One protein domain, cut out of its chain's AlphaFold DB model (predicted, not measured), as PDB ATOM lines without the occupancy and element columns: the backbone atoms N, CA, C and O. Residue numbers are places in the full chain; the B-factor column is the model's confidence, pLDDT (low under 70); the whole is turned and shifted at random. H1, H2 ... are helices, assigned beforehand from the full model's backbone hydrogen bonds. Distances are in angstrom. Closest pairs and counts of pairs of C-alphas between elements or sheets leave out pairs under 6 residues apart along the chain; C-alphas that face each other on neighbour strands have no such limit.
ATOM      1  N   LYS A  28      54.202 -52.602  -6.563       80.56
ATOM      2  CA  LYS A  28      53.878 -54.029  -6.640       80.56
ATOM      3  C   LYS A  28      53.708 -54.671  -5.260       80.56
ATOM      4  O   LYS A  28      54.675 -54.823  -4.510       80.56
ATOM      5  N   VAL A  29      52.506 -55.161  -4.957       86.31
ATOM      6  CA  VAL A  29      52.256 -55.996  -3.770       86.31
ATOM      7  C   VAL A  29      52.276 -57.469  -4.182       86.31
ATOM      8  O   VAL A  29      51.339 -57.962  -4.802       86.31
ATOM      9  N   GLN A  30      53.349 -58.192  -3.838       83.94
ATOM     10  CA  GLN A  30      53.543 -59.587  -4.274       83.94
ATOM     11  C   GLN A  30      52.547 -60.585  -3.670       83.94
ATOM     12  O   GLN A  30      52.304 -61.642  -4.250       83.94
ATOM     13  N   ASN A  31      51.982 -60.280  -2.501       89.69
ATOM     14  CA  ASN A  31      50.987 -61.138  -1.873       89.69
ATOM     15  C   ASN A  31      49.587 -60.771  -2.398       89.69
ATOM     16  O   ASN A  31      49.082 -59.701  -2.049       89.69
ATOM     17  N   PRO A  32      48.925 -61.647  -3.176       87.00
ATOM     18  CA  PRO A  32      47.644 -61.329  -3.800       87.00
ATOM     19  C   PRO A  32      46.528 -61.098  -2.777       87.00
ATOM     20  O   PRO A  32      45.672 -60.249  -3.005       87.00
ATOM     21  N   LYS A  33      46.557 -61.793  -1.631       89.88
ATOM     22  CA  LYS A  33      45.566 -61.603  -0.560       89.88
ATOM     23  C   LYS A  33      45.739 -60.246   0.113       89.88
ATOM     24  O   LYS A  33      44.765 -59.535   0.305       89.88
ATOM     25  N   LEU A  34      46.983 -59.868   0.413       88.38
ATOM     26  CA  LEU A  34      47.285 -58.559   0.998       88.38
ATOM     27  C   LEU A  34      46.914 -57.423   0.041       88.38
ATOM     28  O   LEU A  34      46.347 -56.423   0.462       88.38
ATOM     29  N   ARG A  35      47.214 -57.594  -1.250       89.31
ATOM     30  CA  ARG A  35      46.865 -56.638  -2.299       89.31
ATOM     31  C   ARG A  35      45.357 -56.413  -2.382       89.31
ATOM     32  O   ARG A  35      44.926 -55.267  -2.412       89.31
ATOM     33  N   GLN A  36      44.581 -57.495  -2.366       88.25
ATOM     34  CA  GLN A  36      43.123 -57.429  -2.372       88.25
ATOM     35  C   GLN A  36      42.589 -56.725  -1.118       88.25
ATOM     36  O   GLN A  36      41.836 -55.767  -1.239       88.25
ATOM     37  N   SER A  37      43.050 -57.118   0.074       91.81
ATOM     38  CA  SER A  37      42.611 -56.486   1.325       91.81
ATOM     39  C   SER A  37      42.967 -54.998   1.405       91.81
ATOM     40  O   SER A  37      42.204 -54.217   1.963       91.81
ATOM     41  N   LEU A  38      44.107 -54.581   0.840       88.38
ATOM     42  CA  LEU A  38      44.477 -53.165   0.756       88.38
ATOM     43  C   LEU A  38      43.549 -52.388  -0.182       88.38
ATOM     44  O   LEU A  38      43.156 -51.277   0.162       88.38
ATOM     45  N   ARG A  39      43.189 -52.957  -1.339       89.00
ATOM     46  CA  ARG A  39      42.226 -52.330  -2.259       89.00
ATOM     47  C   ARG A  39      40.869 -52.166  -1.603       89.00
ATOM     48  O   ARG A  39      40.359 -51.057  -1.578       89.00
ATOM     49  N   GLU A  40      40.341 -53.237  -1.019       89.25
ATOM     50  CA  GLU A  40      39.045 -53.226  -0.335       89.25
ATOM     51  C   GLU A  40      39.010 -52.175   0.778       89.25
ATOM     52  O   GLU A  40      38.097 -51.361   0.812       89.25
ATOM     53  N   ALA A  41      40.038 -52.120   1.632       89.69
ATOM     54  CA  ALA A  41      40.096 -51.144   2.720       89.69
ATOM     55  C   ALA A  41      40.185 -49.688   2.226       89.69
ATOM     56  O   ALA A  41      39.603 -48.790   2.833       89.69
ATOM     57  N   ILE A  42      40.927 -49.433   1.141       84.44
ATOM     58  CA  ILE A  42      41.037 -48.089   0.559       84.44
ATOM     59  C   ILE A  42      39.728 -47.694  -0.125       84.44
ATOM     60  O   ILE A  42      39.273 -46.573   0.085       84.44
ATOM     61  N   ILE A  43      39.123 -48.594  -0.907       84.12
ATOM     62  CA  ILE A  43      37.827 -48.377  -1.564       84.12
ATOM     63  C   ILE A  43      36.770 -48.063  -0.510       84.12
ATOM     64  O   ILE A  43      36.161 -47.003  -0.578       84.12
ATOM     65  N   ASP A  44      36.633 -48.903   0.516       86.69
ATOM     66  CA  ASP A  44      35.660 -48.711   1.591       86.69
ATOM     67  C   ASP A  44      35.839 -47.350   2.287       86.69
ATOM     68  O   ASP A  44      34.891 -46.578   2.419       86.69
ATOM     69  N   MET A  45      37.075 -46.989   2.648       86.44
ATOM     70  CA  MET A  45      37.363 -45.716   3.315       86.44
ATOM     71  C   MET A  45      37.105 -44.496   2.419       86.44
ATOM     72  O   MET A  45      36.604 -43.474   2.897       86.44
ATOM     73  N   VAL A  46      37.504 -44.558   1.147       79.56
ATOM     74  CA  VAL A  46      37.416 -43.428   0.214       79.56
ATOM     75  C   VAL A  46      35.982 -43.235  -0.267       79.56
ATOM     76  O   VAL A  46      35.493 -42.110  -0.200       79.56
ATOM     77  N   ILE A  47      35.301 -44.309  -0.676       80.12
ATOM     78  CA  ILE A  47      33.913 -44.265  -1.147       80.12
ATOM     79  C   ILE A  47      32.987 -43.839  -0.013       80.12
ATOM     80  O   ILE A  47      32.292 -42.843  -0.171       80.12
ATOM     81  N   THR A  48      33.073 -44.458   1.170       81.25
ATOM     82  CA  THR A  48      32.234 -44.074   2.321       81.25
ATOM     83  C   THR A  48      32.405 -42.596   2.682       81.25
ATOM     84  O   THR A  48      31.448 -41.889   3.006       81.25
ATOM     85  N   ARG A  49      33.642 -42.085   2.640       77.44
ATOM     86  CA  ARG A  49      33.908 -40.672   2.936       77.44
ATOM     87  C   ARG A  49      33.399 -39.746   1.832       77.44
ATOM     88  O   ARG A  49      32.986 -38.632   2.144       77.44
ATOM     89  N   TYR A  50      33.461 -40.186   0.580       72.56
ATOM     90  CA  TYR A  50      32.989 -39.433  -0.575       72.56
ATOM     91  C   TYR A  50      31.459 -39.382  -0.629       72.56
ATOM     92  O   TYR A  50      30.904 -38.299  -0.757       72.56
ATOM     93  N   GLU A  51      30.775 -40.505  -0.416       78.75
ATOM     94  CA  GLU A  51      29.313 -40.571  -0.283       78.75
ATOM     95  C   GLU A  51      28.819 -39.638   0.820       78.75
ATOM     96  O   GLU A  51      27.965 -38.788   0.584       78.75
ATOM     97  N   LYS A  52      29.444 -39.700   2.000       80.19
ATOM     98  CA  LYS A  52      29.125 -38.787   3.099       80.19
ATOM     99  C   LYS A  52      29.374 -37.317   2.745       80.19
ATOM    100  O   LYS A  52      28.607 -36.445   3.139       80.19
ATOM    101  N   TYR A  53      30.450 -37.028   2.012       70.88
ATOM    102  CA  TYR A  53      30.733 -35.675   1.532       70.88
ATOM    103  C   TYR A  53      29.647 -35.171   0.567       70.88
ATOM    104  O   TYR A  53      29.267 -34.005   0.653       70.88
ATOM    105  N   LEU A  54      29.126 -36.040  -0.307       69.50
ATOM    106  CA  LEU A  54      28.021 -35.721  -1.215       69.50
ATOM    107  C   LEU A  54      26.701 -35.493  -0.458       69.50
ATOM    108  O   LEU A  54      25.962 -34.570  -0.792       69.50
ATOM    109  N   PRO A  67      31.403 -41.922  -8.228       67.06
ATOM    110  CA  PRO A  67      31.999 -42.849  -7.265       67.06
ATOM    111  C   PRO A  67      32.489 -44.147  -7.922       67.06
ATOM    112  O   PRO A  67      33.563 -44.644  -7.585       67.06
ATOM    113  N   ASN A  68      31.775 -44.621  -8.949       70.31
ATOM    114  CA  ASN A  68      32.150 -45.802  -9.726       70.31
ATOM    115  C   ASN A  68      33.486 -45.624 -10.470       70.31
ATOM    116  O   ASN A  68      34.307 -46.536 -10.527       70.31
ATOM    117  N   LYS A  69      33.744 -44.434 -11.023       71.00
ATOM    118  CA  LYS A  69      35.007 -44.117 -11.707       71.00
ATOM    119  C   LYS A  69      36.170 -44.058 -10.717       71.00
ATOM    120  O   LYS A  69      37.289 -44.450 -11.046       71.00
ATOM    121  N   MET A  70      35.917 -43.574  -9.503       73.31
ATOM    122  CA  MET A  70      36.915 -43.578  -8.436       73.31
ATOM    123  C   MET A  70      37.245 -45.009  -8.001       73.31
ATOM    124  O   MET A  70      38.419 -45.358  -7.897       73.31
ATOM    125  N   GLU A  71      36.228 -45.853  -7.828       78.56
ATOM    126  CA  GLU A  71      36.385 -47.276  -7.523       78.56
ATOM    127  C   GLU A  71      37.197 -48.010  -8.603       78.56
ATOM    128  O   GLU A  71      38.138 -48.739  -8.283       78.56
ATOM    129  N   GLU A  72      36.905 -47.776  -9.886       78.44
ATOM    130  CA  GLU A  72      37.663 -48.347 -11.006       78.44
ATOM    131  C   GLU A  72      39.152 -47.979 -10.919       78.44
ATOM    132  O   GLU A  72      40.030 -48.841 -10.986       78.44
ATOM    133  N   MET A  73      39.463 -46.704 -10.672       77.38
ATOM    134  CA  MET A  73      40.849 -46.259 -10.554       77.38
ATOM    135  C   MET A  73      41.563 -46.818  -9.308       77.38
ATOM    136  O   MET A  73      42.788 -46.986  -9.337       77.38
ATOM    137  N   LEU A  74      40.832 -47.098  -8.223       81.94
ATOM    138  CA  LEU A  74      41.362 -47.722  -7.005       81.94
ATOM    139  C   LEU A  74      41.613 -49.228  -7.180       81.94
ATOM    140  O   LEU A  74      42.563 -49.767  -6.606       81.94
ATOM    141  N   ASN A  75      40.817 -49.904  -8.012       83.06
ATOM    142  CA  ASN A  75      41.004 -51.320  -8.335       83.06
ATOM    143  C   ASN A  75      42.322 -51.597  -9.080       83.06
ATOM    144  O   ASN A  75      42.920 -52.661  -8.907       83.06
ATOM    145  N   ASP A  76      42.829 -50.611  -9.818       81.69
ATOM    146  CA  ASP A  76      44.119 -50.671 -10.511       81.69
ATOM    147  C   ASP A  76      45.342 -50.452  -9.600       81.69
ATOM    148  O   ASP A  76      46.489 -50.553 -10.053       81.69
ATOM    149  N   LEU A  77      45.150 -50.091  -8.326       84.25
ATOM    150  CA  LEU A  77      46.273 -49.840  -7.420       84.25
ATOM    151  C   LEU A  77      47.100 -51.108  -7.222       84.25
ATOM    152  O   LEU A  77      46.555 -52.200  -7.077       84.25
ATOM    153  N   PHE A  78      48.420 -50.967  -7.128       81.31
ATOM    154  CA  PHE A  78      49.352 -52.065  -6.861       81.31
ATOM    155  C   PHE A  78      49.516 -53.133  -7.965       81.31
ATOM    156  O   PHE A  78      49.906 -54.268  -7.670       81.31
ATOM    157  N   GLU A  79      49.202 -52.804  -9.223       78.00
ATOM    158  CA  GLU A  79      49.410 -53.684 -10.395       78.00
ATOM    159  C   GLU A  79      50.777 -53.502 -11.097       78.00
ATOM    160  O   GLU A  79      51.066 -54.227 -12.048       78.00
ATOM    161  N   GLY A  80      51.609 -52.550 -10.646       65.19
ATOM    162  CA  GLY A  80      52.942 -52.254 -11.197       65.19
ATOM    163  C   GLY A  80      53.957 -53.398 -11.186       65.19
ATOM    164  O   GLY A  80      53.795 -54.391 -10.435       65.19
TER     165      GLY A  80
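Overview. This is residues 28 to 54 and 67 to 80 of the 80 residues of the protein "Exocyst subunit Exo70 family protein" of Leersia perrieri (UniProt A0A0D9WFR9). A long helix, H1, and a much shorter one, H2, lie side by side and run opposite ways, making a rod; short tails without a named element bring the first and last printed residues together near one end of it. The printed part has 41 residues with two named helices, H1 then H2, and no named strand; the class is all helix. It is only just loose, close to compact, with a radius of gyration of the C-alphas of 11.0 A and spans of 35 by 15 by 10 A.

Arrangement. H1, residues 32 to 54, and H2, residues 67 to 75, touch, with 10 pairs of C-alphas within 8 A. Their closest C-alphas are those of Ile 43 and Glu 71, 6.2 A apart. They run opposite ways at a shallow tilt of 21 degrees. In both helices every O i to N i+4 pair is within hydrogen-bond range.

Along the chain. H1 measures 32.4 A from C-alpha 32 at (47.644, -61.329, -3.800) to C-alpha 54. H2 measures 12.4 A and ends with C-alpha 75 at (41.004, -51.320, -8.335).

Size, cuts and confidence. The C-alphas farthest apart, of Gln 30 and Leu 54, are 35.1 A apart. Residues 55 to 66 are not printed; C-alphas 54 and 67 are 10.2 A apart across this cut. Residues 54, 67 and 80 have pLDDT under 70.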